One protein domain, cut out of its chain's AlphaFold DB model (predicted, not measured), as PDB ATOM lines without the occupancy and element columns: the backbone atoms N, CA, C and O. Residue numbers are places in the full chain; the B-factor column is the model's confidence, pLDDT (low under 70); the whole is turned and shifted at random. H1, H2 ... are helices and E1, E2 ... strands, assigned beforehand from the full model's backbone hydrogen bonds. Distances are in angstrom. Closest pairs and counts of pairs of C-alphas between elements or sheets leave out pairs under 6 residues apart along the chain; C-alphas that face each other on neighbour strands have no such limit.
ATOM      1  N   THR A 348      10.100  44.454 -43.163       45.41
ATOM      2  CA  THR A 348      10.945  44.586 -44.362       45.41
ATOM      3  C   THR A 348      12.028  43.528 -44.491       45.41
ATOM      4  O   THR A 348      12.758  43.523 -45.478       45.41
ATOM      5  N   GLN A 349      12.191  42.660 -43.492       45.97
ATOM      6  CA  GLN A 349      13.098  41.531 -43.640       45.97
ATOM      7  C   GLN A 349      12.284  40.368 -44.161       45.97
ATOM      8  O   GLN A 349      11.312  39.969 -43.513       45.97
ATOM      9  N   SER A 350      12.704  39.845 -45.315       42.75
ATOM     10  CA  SER A 350      12.279  38.532 -45.761       42.75
ATOM     11  C   SER A 350      12.474  37.593 -44.580       42.75
ATOM     12  O   SER A 350      13.588  37.351 -44.094       42.75
ATOM     13  N   LEU A 351      11.349  37.105 -44.051       45.34
ATOM     14  CA  LEU A 351      11.395  35.864 -43.312       45.34
ATOM     15  C   LEU A 351      12.073  34.910 -44.277       45.34
ATOM     16  O   LEU A 351      11.784  34.907 -45.468       45.34
ATOM     17  N   ARG A 352      13.069  34.204 -43.777       42.53
ATOM     18  CA  ARG A 352      14.047  33.457 -44.561       42.53
ATOM     19  C   ARG A 352      13.440  32.389 -45.489       42.53
ATOM     20  O   ARG A 352      14.176  31.753 -46.228       42.53
ATOM     21  N   ASP A 353      12.127  32.250 -45.458       48.69
ATOM     22  CA  ASP A 353      11.316  31.418 -46.320       48.69
ATOM     23  C   ASP A 353      11.049  32.097 -47.681       48.69
ATOM     24  O   ASP A 353      11.012  31.381 -48.659       48.69
ATOM     25  N   ASP A 354      11.073  33.433 -47.844       47.12
ATOM     26  CA  ASP A 354      10.886  34.028 -49.191       47.12
ATOM     27  C   ASP A 354      11.985  33.560 -50.174       47.12
ATOM     28  O   ASP A 354      11.673  33.139 -51.275       47.12
ATOM     29  N   LEU A 355      13.260  33.525 -49.756       40.19
ATOM     30  CA  LEU A 355      14.393  33.106 -50.605       40.19
ATOM     31  C   LEU A 355      14.541  31.579 -50.743       40.19
ATOM     32  O   LEU A 355      14.984  31.094 -51.779       40.19
ATOM     33  N   PHE A 356      14.228  30.804 -49.699       42.69
ATOM     34  CA  PHE A 356      14.296  29.336 -49.766       42.69
ATOM     35  C   PHE A 356      13.090  28.749 -50.504       42.69
ATOM     36  O   PHE A 356      13.272  27.830 -51.305       42.69
ATOM     37  N   ASP A 357      11.899  29.310 -50.296       53.94
ATOM     38  CA  ASP A 357      10.706  28.992 -51.076       53.94
ATOM     39  C   ASP A 357      10.901  29.474 -52.521       53.94
ATOM     40  O   ASP A 357      10.533  28.750 -53.437       53.94
ATOM     41  N   GLU A 358      11.583  30.606 -52.760       55.06
ATOM     42  CA  GLU A 358      12.017  31.026 -54.104       55.06
ATOM     43  C   GLU A 358      12.957  30.008 -54.756       55.06
ATOM     44  O   GLU A 358      12.690  29.621 -55.882       55.06
ATOM     45  N   VAL A 359      13.979  29.478 -54.073       58.97
ATOM     46  CA  VAL A 359      14.864  28.444 -54.658       58.97
ATOM     47  C   VAL A 359      14.106  27.147 -54.966       58.97
ATOM     48  O   VAL A 359      14.372  26.487 -55.974       58.97
ATOM     49  N   VAL A 360      13.161  26.744 -54.111       63.88
ATOM     50  CA  VAL A 360      12.314  25.565 -54.358       63.88
ATOM     51  C   VAL A 360      11.373  25.821 -55.537       63.88
ATOM     52  O   VAL A 360      11.256  24.968 -56.418       63.88
ATOM     53  N   VAL A 361      10.750  26.997 -55.595       62.62
ATOM     54  CA  VAL A 361       9.901  27.416 -56.712       62.62
ATOM     55  C   VAL A 361      10.724  27.490 -57.994       62.62
ATOM     56  O   VAL A 361      10.362  26.832 -58.956       62.62
ATOM     57  N   GLU A 362      11.874  28.156 -58.018       65.69
ATOM     58  CA  GLU A 362      12.768  28.240 -59.180       65.69
ATOM     59  C   GLU A 362      13.213  26.859 -59.668       65.69
ATOM     60  O   GLU A 362      13.231  26.591 -60.874       65.69
ATOM     61  N   LYS A 363      13.523  25.944 -58.740       71.81
ATOM     62  CA  LYS A 363      13.934  24.582 -59.079       71.81
ATOM     63  C   LYS A 363      12.790  23.751 -59.657       71.81
ATOM     64  O   LYS A 363      13.033  22.974 -60.576       71.81
ATOM     65  N   PHE A 364      11.569  23.871 -59.136       74.25
ATOM     66  CA  PHE A 364      10.454  22.973 -59.472       74.25
ATOM     67  C   PHE A 364       9.310  23.628 -60.268       74.25
ATOM     68  O   PHE A 364       8.374  22.927 -60.650       74.25
ATOM     69  N   GLN A 365       9.392  24.920 -60.599       72.00
ATOM     70  CA  GLN A 365       8.356  25.682 -61.325       72.00
ATOM     71  C   GLN A 365       7.995  25.085 -62.686       72.00
ATOM     72  O   GLN A 365       6.853  25.174 -63.132       72.00
ATOM     73  N   HIS A 366       8.960  24.442 -63.345       76.62
ATOM     74  CA  HIS A 366       8.750  23.780 -64.629       76.62
ATOM     75  C   HIS A 366       7.953  22.468 -64.498       76.62
ATOM     76  O   HIS A 366       7.389  21.988 -65.478       76.62
ATOM     77  N   LEU A 367       7.889  21.886 -63.295       81.81
ATOM     78  CA  LEU A 367       7.162  20.644 -63.008       81.81
ATOM     79  C   LEU A 367       5.836  20.887 -62.286       81.81
ATOM     80  O   LEU A 367       4.915  20.069 -62.399       81.81
ATOM     81  N   ALA A 368       5.735  21.974 -61.522       82.62
ATOM     82  CA  ALA A 368       4.518  22.338 -60.823       82.62
ATOM     83  C   ALA A 368       4.359  23.837 -60.586       82.62
ATOM     84  O   ALA A 368       5.337  24.530 -60.309       82.62
ATOM     85  N   PRO A 369       3.108  24.336 -60.613       79.81
ATOM     86  CA  PRO A 369       2.821  25.704 -60.223       79.81
ATOM     87  C   PRO A 369       3.044  25.899 -58.709       79.81
ATOM     88  O   PRO A 369       2.889  24.943 -57.939       79.81
ATOM     89  N   PRO A 370       3.310  27.136 -58.249       75.25
ATOM     90  CA  PRO A 370       3.577  27.436 -56.838       75.25
ATOM     91  C   PRO A 370       2.500  26.931 -55.868       75.25
ATOM     92  O   PRO A 370       2.832  26.408 -54.810       75.25
ATOM     93  N   GLN A 371       1.217  27.005 -56.248       75.19
ATOM     94  CA  GLN A 371       0.105  26.439 -55.466       75.19
ATOM     95  C   GLN A 371       0.271  24.937 -55.183       75.19
ATOM     96  O   GLN A 371      -0.025  24.461 -54.096       75.19
ATOM     97  N   VAL A 372       0.763  24.160 -56.147       82.25
ATOM     98  CA  VAL A 372       0.980  22.722 -55.938       82.25
ATOM     99  C   VAL A 372       2.220  22.483 -55.084       82.25
ATOM    100  O   VAL A 372       2.190  21.620 -54.211       82.25
ATOM    101  N   LEU A 373       3.290  23.256 -55.284       83.62
ATOM    102  CA  LEU A 373       4.506  23.148 -54.473       83.62
ATOM    103  C   LEU A 373       4.216  23.431 -52.997       83.62
ATOM    104  O   LEU A 373       4.555  22.614 -52.140       83.62
ATOM    105  N   HIS A 374       3.479  24.503 -52.713       79.88
ATOM    106  CA  HIS A 374       3.060  24.831 -51.357       79.88
ATOM    107  C   HIS A 374       2.102  23.764 -50.791       79.88
ATOM    108  O   HIS A 374       2.270  23.333 -49.649       79.88
ATOM    109  N   ALA A 375       1.182  23.201 -51.583       83.75
ATOM    110  CA  ALA A 375       0.344  22.076 -51.143       83.75
ATOM    111  C   ALA A 375       1.141  20.784 -50.818       83.75
ATOM    112  O   ALA A 375       0.717  19.946 -50.006       83.75
ATOM    113  N   LEU A 376       2.314  20.605 -51.427       85.94
ATOM    114  CA  LEU A 376       3.225  19.490 -51.159       85.94
ATOM    115  C   LEU A 376       4.092  19.710 -49.913       85.94
ATOM    116  O   LEU A 376       4.547  18.734 -49.303       85.94
ATOM    117  N   GLU A 377       4.264  20.953 -49.469       82.56
ATOM    118  CA  GLU A 377       4.978  21.253 -48.234       82.56
ATOM    119  C   GLU A 377       4.244  20.697 -47.018       82.56
ATOM    120  O   GLU A 377       3.088  21.014 -46.710       82.56
ATOM    121  N   THR A 378       4.948  19.856 -46.271       81.12
ATOM    122  CA  THR A 378       4.420  19.213 -45.072       81.12
ATOM    123  C   THR A 378       5.276  19.560 -43.878       81.12
ATOM    124  O   THR A 378       6.488  19.601 -43.996       81.12
ATOM    125  N   GLY A 379       4.675  19.740 -42.699       79.06
ATOM    126  CA  GLY A 379       5.449  19.999 -41.478       79.06
ATOM    127  C   GLY A 379       6.354  18.835 -41.041       79.06
ATOM    128  O   GLY A 379       7.265  19.039 -40.250       79.06
ATOM    129  N   ASN A 380       6.111  17.618 -41.543       85.19
ATOM    130  CA  ASN A 380       6.952  16.444 -41.300       85.19
ATOM    131  C   ASN A 380       7.064  15.616 -42.586       85.19
ATOM    132  O   ASN A 380       6.258  14.714 -42.832       85.19
ATOM    133  N   ALA A 381       8.053  15.955 -43.410       86.94
ATOM    134  CA  ALA A 381       8.269  15.315 -44.700       86.94
ATOM    135  C   ALA A 381       8.850  13.904 -44.565       86.94
ATOM    136  O   ALA A 381       8.516  13.034 -45.363       86.94
ATOM    137  N   LEU A 382       9.643  13.638 -43.520       87.19
ATOM    138  CA  LEU A 382      10.211  12.308 -43.270       87.19
ATOM    139  C   LEU A 382       9.114  11.259 -43.037       87.19
ATOM    140  O   LEU A 382       9.176  10.154 -43.575       87.19
ATOM    141  N   LYS A 383       8.080  11.606 -42.264       89.25
ATOM    142  CA  LYS A 383       6.948  10.703 -42.023       89.25
ATOM    143  C   LYS A 383       6.157  10.427 -43.303       89.25
ATOM    144  O   LYS A 383       5.716   9.304 -43.517       89.25
ATOM    145  N   GLU A 384       5.967  11.429 -44.156       88.69
ATOM    146  CA  GLU A 384       5.299  11.224 -45.447       88.69
ATOM    147  C   GLU A 384       6.151  10.376 -46.396       88.69
ATOM    148  O   GLU A 384       5.625   9.448 -47.004       88.69
ATOM    149  N   ALA A 385       7.465  10.606 -46.445       87.94
ATOM    150  CA  ALA A 385       8.414   9.773 -47.181       87.94
ATOM    151  C   ALA A 385       8.333   8.297 -46.752       87.94
ATOM    152  O   ALA A 385       8.218   7.412 -47.598       87.94
ATOM    153  N   GLN A 386       8.294   8.028 -45.442       88.12
ATOM    154  CA  GLN A 386       8.096   6.678 -44.895       88.12
ATOM    155  C   GLN A 386       6.779   6.042 -45.353       88.12
ATOM    156  O   GLN A 386       6.744   4.865 -45.712       88.12
ATOM    157  N   LEU A 387       5.684   6.808 -45.332       88.94
ATOM    158  CA  LEU A 387       4.376   6.317 -45.761       88.94
ATOM    159  C   LEU A 387       4.357   6.002 -47.254       88.94
ATOM    160  O   LEU A 387       3.822   4.964 -47.643       88.94
ATOM    161  N   ILE A 388       4.968   6.858 -48.070       88.50
ATOM    162  CA  ILE A 388       5.112   6.636 -49.506       88.50
ATOM    163  C   ILE A 388       5.908   5.356 -49.738       88.50
ATOM    164  O   ILE A 388       5.344   4.422 -50.296       88.50
ATOM    165  N   LEU A 389       7.135   5.249 -49.214       87.19
ATOM    166  CA  LEU A 389       7.995   4.067 -49.389       87.19
ATOM    167  C   LEU A 389       7.305   2.757 -48.997       87.19
ATOM    168  O   LEU A 389       7.486   1.740 -49.664       87.19
ATOM    169  N   ARG A 390       6.490   2.774 -47.939       86.94
ATOM    170  CA  ARG A 390       5.833   1.573 -47.415       86.94
ATOM    171  C   ARG A 390       4.552   1.185 -48.158       86.94
ATOM    172  O   ARG A 390       4.251  -0.012 -48.251       86.94
ATOM    173  N   TYR A 391       3.774   2.156 -48.635       87.06
ATOM    174  CA  TYR A 391       2.396   1.920 -49.091       87.06
ATOM    175  C   TYR A 391       2.105   2.327 -50.533       87.06
ATOM    176  O   TYR A 391       1.090   1.883 -51.070       87.06
ATOM    177  N   ALA A 392       2.939   3.146 -51.168       85.12
ATOM    178  CA  ALA A 392       2.660   3.599 -52.521       85.12
ATOM    179  C   ALA A 392       2.780   2.455 -53.546       85.12
ATOM    180  O   ALA A 392       3.736   1.670 -53.501       85.12
ATOM    181  N   PRO A 393       1.836   2.365 -54.500       76.44
ATOM    182  CA  PRO A 393       1.929   1.414 -55.597       76.44
ATOM    183  C   PRO A 393       3.084   1.806 -56.533       76.44
ATOM    184  O   PRO A 393       3.253   2.977 -56.864       76.44
ATOM    185  N   GLY A 394       3.881   0.827 -56.966       76.88
ATOM    186  CA  GLY A 394       4.983   1.041 -57.916       76.88
ATOM    187  C   GLY A 394       6.350   1.347 -57.294       76.88
ATOM    188  O   GLY A 394       7.307   1.571 -58.030       76.88
ATOM    189  N   ILE A 395       6.481   1.324 -55.964       81.56
ATOM    190  CA  ILE A 395       7.794   1.410 -55.310       81.56
ATOM    191  C   ILE A 395       8.486   0.050 -55.330       81.56
ATOM    192  O   ILE A 395       7.864  -0.983 -55.073       81.56
ATOM    193  N   ASN A 396       9.791   0.064 -55.615       81.88
ATOM    194  CA  ASN A 396      10.619  -1.136 -55.632       81.88
ATOM    195  C   ASN A 396      10.498  -1.887 -54.283       81.88
ATOM    196  O   ASN A 396      10.712  -1.272 -53.233       81.88
ATOM    197  N   PRO A 397      10.192  -3.200 -54.275       79.44
ATOM    198  CA  PRO A 397      10.071  -3.982 -53.041       79.44
ATOM    199  C   PRO A 397      11.327  -3.930 -52.161       79.44
ATOM    200  O   PRO A 397      11.208  -4.008 -50.938       79.44
ATOM    201  N   ALA A 398      12.510  -3.719 -52.751       79.06
ATOM    202  CA  ALA A 398      13.755  -3.530 -52.010       79.06
ATOM    203  C   ALA A 398      13.738  -2.271 -51.121       79.06
ATOM    204  O   ALA A 398      14.280  -2.291 -50.022       79.06
ATOM    205  N   LEU A 399      13.080  -1.193 -51.563       80.19
ATOM    206  CA  LEU A 399      12.927   0.048 -50.795       80.19
ATOM    207  C   LEU A 399      11.808  -0.044 -49.752       80.19
ATOM    208  O   LEU A 399      11.862   0.622 -48.723       80.19
ATOM    209  N   ARG A 400      10.794  -0.877 -50.010       80.56
ATOM    210  CA  ARG A 400       9.578  -0.971 -49.189       80.56
ATOM    211  C   ARG A 400       9.832  -1.472 -47.767       80.56
ATOM    212  O   ARG A 400       9.113  -1.098 -46.842       80.56
ATOM    213  N   HIS A 401      10.837  -2.330 -47.609       78.00
ATOM    214  CA  HIS A 401      11.210  -2.944 -46.332       78.00
ATOM    215  C   HIS A 401      12.553  -2.450 -45.793       78.00
ATOM    216  O   HIS A 401      12.991  -2.905 -44.738       78.00
ATOM    217  N   ALA A 402      13.212  -1.536 -46.504       81.06
ATOM    218  CA  ALA A 402      14.502  -1.029 -46.081       81.06
ATOM    219  C   ALA A 402      14.353  -0.072 -44.883       81.06
ATOM    220  O   ALA A 402      13.435   0.756 -44.873       81.06
ATOM    221  N   PRO A 403      15.250  -0.148 -43.881       81.69
ATOM    222  CA  PRO A 403      15.336   0.887 -42.861       81.69
ATOM    223  C   PRO A 403      15.716   2.220 -43.515       81.69
ATOM    224  O   PRO A 403      16.479   2.251 -44.488       81.69
ATOM    225  N   ILE A 404      15.150   3.311 -42.995       82.56
ATOM    226  CA  ILE A 404      15.521   4.660 -43.419       82.56
ATOM    227  C   ILE A 404      16.603   5.167 -42.481       82.56
ATOM    228  O   ILE A 404      16.327   5.417 -41.307       82.56
ATOM    229  N   ASP A 405      17.791   5.359 -43.034       82.56
ATOM    230  CA  ASP A 405      18.944   5.894 -42.329       82.56
ATOM    231  C   ASP A 405      19.211   7.332 -42.782       82.56
ATOM    232  O   ASP A 405      18.955   7.717 -43.928       82.56
ATOM    233  N   VAL A 406      19.714   8.151 -41.861       79.75
ATOM    234  CA  VAL A 406      20.108   9.535 -42.137       79.75
ATOM    235  C   VAL A 406      21.622   9.608 -42.048       79.75
ATOM    236  O   VAL A 406      22.181   9.441 -40.965       79.75
ATOM    237  N   ASP A 407      22.277   9.882 -43.171       79.88
ATOM    238  CA  ASP A 407      23.699  10.195 -43.178       79.88
ATOM    239  C   ASP A 407      23.869  11.708 -43.030       79.88
ATOM    240  O   ASP A 407      23.473  12.503 -43.895       79.88
ATOM    241  N   GLN A 408      24.406  12.111 -41.882       70.81
ATOM    242  CA  GLN A 408      24.684  13.505 -41.588       70.81
ATOM    243  C   GLN A 408      26.112  13.824 -42.019       70.81
ATOM    244  O   GLN A 408      27.072  13.551 -41.299       70.81
ATOM    245  N   VAL A 409      26.249  14.509 -43.152       65.12
ATOM    246  CA  VAL A 409      27.524  15.103 -43.543       65.12
ATOM    247  C   VAL A 409      27.539  16.543 -43.043       65.12
ATOM    248  O   VAL A 409      26.900  17.438 -43.601       65.12
ATOM    249  N   VAL A 410      28.301  16.799 -41.978       57.31
ATOM    250  CA  VAL A 410      28.560  18.167 -41.504       57.31
ATOM    251  C   VAL A 410      29.572  18.832 -42.444       57.31
ATOM    252  O   VAL A 410      30.725  19.056 -42.088       57.31
ATOM    253  N   SER A 411      29.164  19.114 -43.681       57.56
ATOM    254  CA  SER A 411      29.922  20.000 -44.561       57.56
ATOM    255  C   SER A 411      29.615  21.434 -44.158       57.56
ATOM    256  O   SER A 411      28.483  21.879 -44.310       57.56
ATOM    257  N   LYS A 412      30.607  22.157 -43.628       55.28
ATOM    258  CA  LYS A 412      30.486  23.588 -43.322       55.28
ATOM    259  C   LYS A 412      30.541  24.393 -44.618       55.28
ATOM    260  O   LYS A 412      31.557  25.008 -44.928       55.28
ATOM    261  N   THR A 413      29.465  24.382 -45.395       57.28
ATOM    262  CA  THR A 413      29.324  25.346 -46.486       57.28
ATOM    263  C   THR A 413      28.900  26.672 -45.879       57.28
ATOM    264  O   THR A 413      27.833  26.774 -45.272       57.28
ATOM    265  N   VAL A 414      29.783  27.660 -45.991       59.00
ATOM    266  CA  VAL A 414      29.528  29.040 -45.598       59.00
ATOM    267  C   VAL A 414      28.898  29.740 -46.791       59.00
ATOM    268  O   VAL A 414      29.591  30.048 -47.757       59.00
ATOM    269  N   GLU A 415      27.594  29.990 -46.729       59.47
ATOM    270  CA  GLU A 415      26.946  30.881 -47.692       59.47
ATOM    271  C   GLU A 415      26.775  32.261 -47.062       59.47
ATOM    272  O   GLU A 415      26.503  32.408 -45.863       59.47
ATOM    273  N   VAL A 416      27.000  33.284 -47.882       57.03
ATOM    274  CA  VAL A 416      26.919  34.682 -47.482       57.03
ATOM    275  C   VAL A 416      25.586  35.224 -47.973       57.03
ATOM    276  O   VAL A 416      25.433  35.552 -49.146       57.03
ATOM    277  N   HIS A 417      24.610  35.329 -47.076       55.62
ATOM    278  CA  HIS A 417      23.310  35.901 -47.421       55.62
ATOM    279  C   HIS A 417      23.307  37.404 -47.162       55.62
ATOM    280  O   HIS A 417      23.703  37.852 -46.081       55.62
ATOM    281  N   GLN A 418      22.806  38.181 -48.123       52.28
ATOM    282  CA  GLN A 418      22.435  39.571 -47.882       52.28
ATOM    283  C   GLN A 418      21.226  39.590 -46.951       52.28
ATOM    284  O   GLN A 418      20.183  39.012 -47.239       52.28
ATOM    285  N   THR A 419      21.386  40.214 -45.791       51.41
ATOM    286  CA  THR A 419      20.357  40.186 -44.746       51.41
ATOM    287  C   THR A 419      19.479  41.423 -44.704       51.41
ATOM    288  O   THR A 419      18.422  41.359 -44.082       51.41
ATOM    289  N   ASN A 420      19.898  42.541 -45.312       50.25
ATOM    290  CA  ASN A 420      19.094  43.759 -45.406       50.25
ATOM    291  C   ASN A 420      19.755  44.804 -46.328       50.25
ATOM    292  O   ASN A 420      20.894  45.188 -46.071       50.25
ATOM    293  N   ASN A 421      19.024  45.365 -47.298       43.28
ATOM    294  CA  ASN A 421      19.485  46.551 -48.042       43.28
ATOM    295  C   ASN A 421      19.366  47.854 -47.220       43.28
ATOM    296  O   ASN A 421      19.972  48.858 -47.574       43.28
ATOM    297  N   TYR A 422      18.629  47.838 -46.100       41.62
ATOM    298  CA  TYR A 422      18.464  48.978 -45.185       41.62
ATOM    299  C   TYR A 422      19.266  48.860 -43.875       41.62
ATOM    300  O   TYR A 422      19.174  49.744 -43.027       41.62
ATOM    301  N   ALA A 423      20.099  47.825 -43.689       41.59
ATOM    302  CA  ALA A 423      21.116  47.819 -42.621       41.59
ATOM    303  C   ALA A 423      22.356  48.648 -43.018       41.59
ATOM    304  O   ALA A 423      23.476  48.337 -42.625       41.59
ATOM    305  N   SER A 424      22.156  49.714 -43.794       41.16
ATOM    306  CA  SER A 424      23.195  50.652 -44.229       41.16
ATOM    307  C   SER A 424      23.820  51.445 -43.075       41.16
ATOM    308  O   SER A 424      24.820  52.120 -43.271       41.16
ATOM    309  N   LEU A 425      23.269  51.351 -41.860       42.53
ATOM    310  CA  LEU A 425      23.846  51.964 -40.661       42.53
ATOM    311  C   LEU A 425      25.030  51.172 -40.076       42.53
ATOM    312  O   LEU A 425      25.818  51.745 -39.329       42.53
ATOM    313  N   HIS A 426      25.186  49.882 -40.407       45.06
ATOM    314  CA  HIS A 426      26.310  49.064 -39.937       45.06
ATOM    315  C   HIS A 426      26.751  48.053 -41.008       45.06
ATOM    316  O   HIS A 426      26.125  47.005 -41.165       45.06
ATOM    317  N   ASP A 427      27.873  48.310 -41.687       45.84
ATOM    318  CA  ASP A 427      28.429  47.436 -42.742       45.84
ATOM    319  C   ASP A 427      28.653  45.982 -42.284       45.84
ATOM    320  O   ASP A 427      28.423  45.034 -43.034       45.84
ATOM    321  N   ALA A 428      28.973  45.773 -41.003       46.16
ATOM    322  CA  ALA A 428      29.123  44.446 -40.398       46.16
ATOM    323  C   ALA A 428      27.805  43.644 -40.277       46.16
ATOM    324  O   ALA A 428      27.820  42.480 -39.877       46.16
ATOM    325  N   GLN A 429      26.651  44.252 -40.575       49.28
ATOM    326  CA  GLN A 429      25.325  43.630 -40.501       49.28
ATOM    327  C   GLN A 429      24.702  43.375 -41.881       49.28
ATOM    328  O   GLN A 429      23.569  42.908 -41.945       49.28
ATOM    329  N   GLN A 430      25.393  43.652 -42.986       49.03
ATOM    330  CA  GLN A 430      24.829  43.438 -44.323       49.03
ATOM    331  C   GLN A 430      24.853  41.960 -44.716       49.03
ATOM    332  O   GLN A 430      23.869  41.435 -45.239       49.03
ATOM    333  N   TYR A 431      25.924  41.261 -44.353       51.62
ATOM    334  CA  TYR A 431      26.181  39.889 -44.762       51.62
ATOM    335  C   TYR A 431      26.092  38.930 -43.581       51.62
ATOM    336  O   TYR A 431      26.626  39.190 -42.502       51.62
ATOM    337  N   ARG A 432      25.408  37.806 -43.783       56.22
ATOM    338  CA  ARG A 432      25.346  36.719 -42.811       56.22
ATOM    339  C   ARG A 432      26.012  35.489 -43.379       56.22
ATOM    340  O   ARG A 432      25.499  34.878 -44.308       56.22
ATOM    341  N   THR A 433      27.089  35.103 -42.720       60.34
ATOM    342  CA  THR A 433      27.697  33.781 -42.806       60.34
ATOM    343  C   THR A 433      26.749  32.769 -42.167       60.34
ATOM    344  O   THR A 433      26.465  32.846 -40.967       60.34
ATOM    345  N   VAL A 434      26.217  31.844 -42.960       62.47
ATOM    346  CA  VAL A 434      25.403  30.734 -42.460       62.47
ATOM    347  C   VAL A 434      26.162  29.442 -42.680       62.47
ATOM    348  O   VAL A 434      26.539  29.125 -43.801       62.47
ATOM    349  N   GLU A 435      26.372  28.699 -41.596       67.44
ATOM    350  CA  GLU A 435      26.826  27.315 -41.669       67.44
ATOM    351  C   GLU A 435      25.619  26.416 -41.950       67.44
ATOM    352  O   GLU A 435      24.635  26.438 -41.200       67.44
ATOM    353  N   TYR A 436      25.698  25.632 -43.022       72.00
ATOM    354  CA  TYR A 436      24.695  24.625 -43.351       72.00
ATOM    355  C   TYR A 436      25.139  23.231 -42.909       72.00
ATOM    356  O   TYR A 436      26.318  22.908 -42.847       72.00
ATOM    357  N   THR A 437      24.159  22.398 -42.596       75.62
ATOM    358  CA  THR A 437      24.283  20.953 -42.425       75.62
ATOM    359  C   THR A 437      23.642  20.272 -43.623       75.62
ATOM    360  O   THR A 437      22.476  20.525 -43.931       75.62
ATOM    361  N   VAL A 438      24.398  19.401 -44.291       81.31
ATOM    362  CA  VAL A 438      23.897  18.606 -45.414       81.31
ATOM    363  C   VAL A 438      23.472  17.242 -44.883       81.31
ATOM    364  O   VAL A 438      24.206  16.586 -44.147       81.31
ATOM    365  N   CYS A 439      22.264  16.817 -45.219       85.00
ATOM    366  CA  CYS A 439      21.732  15.517 -44.835       85.00
ATOM    367  C   CYS A 439      21.329  14.741 -46.076       85.00
ATOM    368  O   CYS A 439      20.644  15.270 -46.953       85.00
ATOM    369  N   ARG A 440      21.729  13.471 -46.114       87.00
ATOM    370  CA  ARG A 440      21.285  12.510 -47.116       87.00
ATOM    371  C   ARG A 440      20.405  11.474 -46.444       87.00
ATOM    372  O   ARG A 440      20.778  10.886 -45.432       87.00
ATOM    373  N   LEU A 441      19.219  11.280 -46.998       85.94
ATOM    374  CA  LEU A 441      18.313  10.226 -46.581       85.94
ATOM    375  C   LEU A 441      18.594   8.993 -47.427       85.94
ATOM    376  O   LEU A 441      18.601   9.072 -48.657       85.94
ATOM    377  N   PHE A 442      18.785   7.861 -46.763       85.31
ATOM    378  CA  PHE A 442      18.980   6.564 -47.389       85.31
ATOM    379  C   PHE A 442      17.829   5.630 -47.035       85.31
ATOM    380  O   PHE A 442      17.366   5.607 -45.902       85.31
ATOM    381  N   ALA A 443      17.386   4.836 -48.003       84.62
ATOM    382  CA  ALA A 443      16.559   3.659 -47.778       84.62
ATOM    383  C   ALA A 443      17.390   2.433 -48.175       84.62
ATOM    384  O   ALA A 443      17.569   2.131 -49.360       84.62
ATOM    385  N   GLY A 444      17.971   1.760 -47.179       83.50
ATOM    386  CA  GLY A 444      18.952   0.700 -47.411       83.50
ATOM    387  C   GLY A 444      20.197   1.245 -48.115       83.50
ATOM    388  O   GLY A 444      20.905   2.081 -47.570       83.50
ATOM    389  N   LYS A 445      20.473   0.787 -49.343       82.62
ATOM    390  CA  LYS A 445      21.642   1.234 -50.133       82.62
ATOM    391  C   LYS A 445      21.374   2.471 -50.994       82.62
ATOM    392  O   LYS A 445      22.283   2.965 -51.655       82.62
ATOM    393  N   HIS A 446      20.134   2.945 -51.043       82.81
ATOM    394  CA  HIS A 446      19.700   3.928 -52.026       82.81
ATOM    395  C   HIS A 446      19.518   5.303 -51.395       82.81
ATOM    396  O   HIS A 446      18.772   5.437 -50.427       82.81
ATOM    397  N   CYS A 447      20.168   6.324 -51.957       84.69
ATOM    398  CA  CYS A 447      19.935   7.713 -51.567       84.69
ATOM    399  C   CYS A 447      18.582   8.167 -52.132       84.69
ATOM    400  O   CYS A 447      18.392   8.188 -53.348       84.69
ATOM    401  N   ILE A 448      17.640   8.492 -51.250       84.81
ATOM    402  CA  ILE A 448      16.272   8.899 -51.609       84.81
ATOM    403  C   ILE A 448      16.104  10.422 -51.645       84.81
ATOM    404  O   ILE A 448      15.170  10.919 -52.273       84.81
ATOM    405  N   GLY A 449      17.002  11.175 -51.007       84.25
ATOM    406  CA  GLY A 449      16.957  12.634 -51.017       84.25
ATOM    407  C   GLY A 449      18.160  13.276 -50.335       84.25
ATOM    408  O   GLY A 449      18.753  12.705 -49.422       84.25
ATOM    409  N   GLU A 450      18.493  14.489 -50.768       85.69
ATOM    410  CA  GLU A 450      19.510  15.348 -50.155       85.69
ATOM    411  C   GLU A 450      18.880  16.694 -49.779       85.69
ATOM    412  O   GLU A 450      18.063  17.236 -50.530       85.69
ATOM    413  N   GLY A 451      19.246  17.214 -48.608       82.94
ATOM    414  CA  GLY A 451      18.767  18.486 -48.072       82.94
ATOM    415  C   GLY A 451      19.870  19.249 -47.345       82.94
ATOM    416  O   GLY A 451      20.805  18.654 -46.808       82.94
ATOM    417  N   LYS A 452      19.757  20.577 -47.332       82.56
ATOM    418  CA  LYS A 452      20.698  21.529 -46.734       82.56
ATOM    419  C   LYS A 452      19.961  22.474 -45.785       82.56
ATOM    420  O   LYS A 452      19.452  23.516 -46.176       82.56
ATOM    421  N   GLY A 453      19.942  22.131 -44.507       75.25
ATOM    422  CA  GLY A 453      19.347  22.976 -43.470       75.25
ATOM    423  C   GLY A 453      20.417  23.562 -42.576       75.25
ATOM    424  O   GLY A 453      21.514  23.028 -42.478       75.25
ATOM    425  N   GLU A 454      20.124  24.634 -41.860       73.44
ATOM    426  CA  GLU A 454      21.080  25.158 -40.882       73.44
ATOM    427  C   GLU A 454      21.115  24.341 -39.586       73.44
ATOM    428  O   GLU A 454      21.991  24.498 -38.732       73.44
ATOM    429  N   HIS A 455      20.074  23.541 -39.381       73.00
ATOM    430  CA  HIS A 455      19.983  22.565 -38.316       73.00
ATOM    431  C   HIS A 455      19.686  21.196 -38.911       73.00
ATOM    432  O   HIS A 455      18.993  21.089 -39.919       73.00
ATOM    433  N   LEU A 456      20.087  20.145 -38.196       76.19
ATOM    434  CA  LEU A 456      19.825  18.758 -38.577       76.19
ATOM    435  C   LEU A 456      18.345  18.493 -38.912       76.19
ATOM    436  O   LEU A 456      18.048  17.899 -39.940       76.19
ATOM    437  N   MET A 457      17.408  18.972 -38.086       80.56
ATOM    438  CA  MET A 457      15.973  18.761 -38.332       80.56
ATOM    439  C   MET A 457      15.479  19.458 -39.603       80.56
ATOM    440  O   MET A 457      14.646  18.907 -40.311       80.56
ATOM    441  N   GLU A 458      16.006  20.645 -39.904       78.62
ATOM    442  CA  GLU A 458      15.686  21.394 -41.124       78.62
ATOM    443  C   GLU A 458      16.288  20.699 -42.354       78.62
ATOM    444  O   GLU A 458      15.620  20.552 -43.371       78.62
ATOM    445  N   ALA A 459      17.507  20.171 -42.232       81.38
ATOM    446  CA  ALA A 459      18.179  19.433 -43.296       81.38
ATOM    447  C   ALA A 459      17.477  18.101 -43.610       81.38
ATOM    448  O   ALA A 459      17.269  17.776 -44.775       81.38
ATOM    449  N   ILE A 460      17.043  17.360 -42.581       85.00
ATOM    450  CA  ILE A 460      16.223  16.144 -42.722       85.00
ATOM    451  C   ILE A 460      14.876  16.479 -43.365       85.00
ATOM    452  O   ILE A 460      14.421  15.772 -44.262       85.00
ATOM    453  N   GLN A 461      14.240  17.557 -42.911       87.06
ATOM    454  CA  GLN A 461      12.963  18.012 -43.441       87.06
ATOM    455  C   GLN A 461      13.074  18.352 -44.932       87.06
ATOM    456  O   GLN A 461      12.252  17.886 -45.719       87.06
ATOM    457  N   GLN A 462      14.113  19.079 -45.337       84.88
ATOM    458  CA  GLN A 462      14.345  19.420 -46.738       84.88
ATOM    459  C   GLN A 462      14.737  18.199 -47.581       84.88
ATOM    460  O   GLN A 462      14.275  18.060 -48.709       84.88
ATOM    461  N   ALA A 463      15.537  17.275 -47.040       85.31
ATOM    462  CA  ALA A 463      15.867  16.028 -47.727       85.31
ATOM    463  C   ALA A 463      14.607  15.177 -47.966       85.31
ATOM    464  O   ALA A 463      14.423  14.616 -49.046       85.31
ATOM    465  N   GLY A 464      13.701  15.141 -46.981       88.06
ATOM    466  CA  GLY A 464      12.389  14.512 -47.110       88.06
ATOM    467  C   GLY A 464      11.525  15.210 -48.160       88.06
ATOM    468  O   GLY A 464      10.959  14.542 -49.017       88.06
ATOM    469  N   GLN A 465      11.460  16.545 -48.148       88.19
ATOM    470  CA  GLN A 465      10.722  17.322 -49.154       88.19
ATOM    471  C   GLN A 465      11.261  17.092 -50.570       88.19
ATOM    472  O   GLN A 465      10.473  16.913 -51.491       88.19
ATOM    473  N   SER A 466      12.582  17.010 -50.738       86.25
ATOM    474  CA  SER A 466      13.233  16.685 -52.013       86.25
ATOM    475  C   SER A 466      12.762  15.329 -52.557       86.25
ATOM    476  O   SER A 466      12.376  15.220 -53.720       86.25
ATOM    477  N   MET A 467      12.683  14.310 -51.692       87.44
ATOM    478  CA  MET A 467      12.110  13.013 -52.057       87.44
ATOM    479  C   MET A 467      10.619  13.120 -52.432       87.44
ATOM    480  O   MET A 467      10.197  12.524 -53.424       87.44
ATOM    481  N   LEU A 468       9.819  13.874 -51.665       89.12
ATOM    482  CA  LEU A 468       8.391  14.074 -51.953       89.12
ATOM    483  C   LEU A 468       8.181  14.732 -53.320       89.12
ATOM    484  O   LEU A 468       7.372  14.241 -54.107       89.12
ATOM    485  N   PHE A 469       8.916  15.805 -53.620       88.25
ATOM    486  CA  PHE A 469       8.845  16.474 -54.917       88.25
ATOM    487  C   PHE A 469       9.203  15.516 -56.047       88.25
ATOM    488  O   PHE A 469       8.453  15.421 -57.015       88.25
ATOM    489  N   ASN A 470      10.264  14.722 -55.890       85.69
ATOM    490  CA  ASN A 470      10.635  13.748 -56.910       85.69
ATOM    491  C   ASN A 470       9.536  12.703 -57.146       85.69
ATOM    492  O   ASN A 470       9.233  12.370 -58.289       85.69
ATOM    493  N   TYR A 471       8.910  12.215 -56.074       86.88
ATOM    494  CA  TYR A 471       7.858  11.205 -56.161       86.88
ATOM    495  C   TYR A 471       6.567  11.731 -56.814       86.88
ATOM    496  O   TYR A 471       5.957  11.029 -57.628       86.88
ATOM    497  N   TYR A 472       6.134  12.943 -56.451       87.94
ATOM    498  CA  TYR A 472       4.862  13.507 -56.915       87.94
ATOM    499  C   TYR A 472       4.955  14.208 -58.274       87.94
ATOM    500  O   TYR A 472       3.972  14.195 -59.016       87.94
ATOM    501  N   LEU A 473       6.093  14.829 -58.597       85.81
ATOM    502  CA  LEU A 473       6.227  15.695 -59.772       85.81
ATOM    503  C   LEU A 473       6.770  14.972 -61.009       85.81
ATOM    504  O   LEU A 473       6.402  15.326 -62.131       85.81
ATOM    505  N   HIS A 474       7.605  13.942 -60.842       79.88
ATOM    506  CA  HIS A 474       8.152  13.199 -61.976       79.88
ATOM    507  C   HIS A 474       7.269  12.002 -62.365       79.88
ATOM    508  O   HIS A 474       6.905  11.162 -61.537       79.88
TER     509      HIS A 474
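Overview. This is residues 348 to 474 of the 523 residues of the protein "Spliced leader RNA PSE-promoter transcription factor" of Strigomonas culicis (UniProt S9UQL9). A long, twisted sheet of three strands has H5 packed slantwise over one face, with H3 crossing beside H5. The hairpin of E1 and E2 reaches past E3 as an arm, while H1 and H2 make a corner near H5. The 127 printed residues run H1 H2 H3 H4 E1 E2 E3 H5; the sheet, order E1 E2 E3, is antiparallel, and the class is mixed, helices and strands. It is elongated, spanning 59 by 32 by 21 A, and only just loose, close to compact, with a radius of gyration of the C-alphas of 16.9 A.

Arrangement. Start at H1, residues 353 to 364, which with residues 361 to 364 only just touches H2, residues 370 to 376, with 3 pairs of C-alphas within 8 A; the closest are Val 361 and Pro 370, 6.3 A. H3, residues 381 to 391, touches H4, residues 397 to 400, closest at C-alphas Arg 390 and Arg 400, 4.9 A. E1, residues 404 to 418, E2, residues 431 to 443, and E3, residues 446 to 453, form a meander, each strand the antiparallel neighbour of the one before; look for N 407 and O 440 at 2.9 A, and N 439 and O 451 at 2.8 A, within hydrogen-bond range. H4 only grazes this sheet. H5, residues 456 to 473, and H3 make two layers with it, helices on one face. H5 touches H3 at a steep tilt of 45 degrees, closest at C-alphas Ala 381 and Gly 464, 4.8 A. In H1, H2, H3 and H5 every O i to N i+4 pair is within range; H4 is too short for one.

Along the chain. Find C-alpha 353 at (11.316, 31.418, -46.320), where H1 begins. E1 covers 35.9 A and bends by 67 degrees at residue 412; E2 covers 37.6 A. H5 runs 25.4 A to C-alpha 473 at (6.227, 15.695, -59.772).

Size, cuts and confidence. The C-alphas farthest apart, Pro 397 and Leu 425, are 58.9 A apart. The printed part has no cut, and the link E1 to E2 is long. Confidence is under 70 at residues 348 to 362 and 409 to 435.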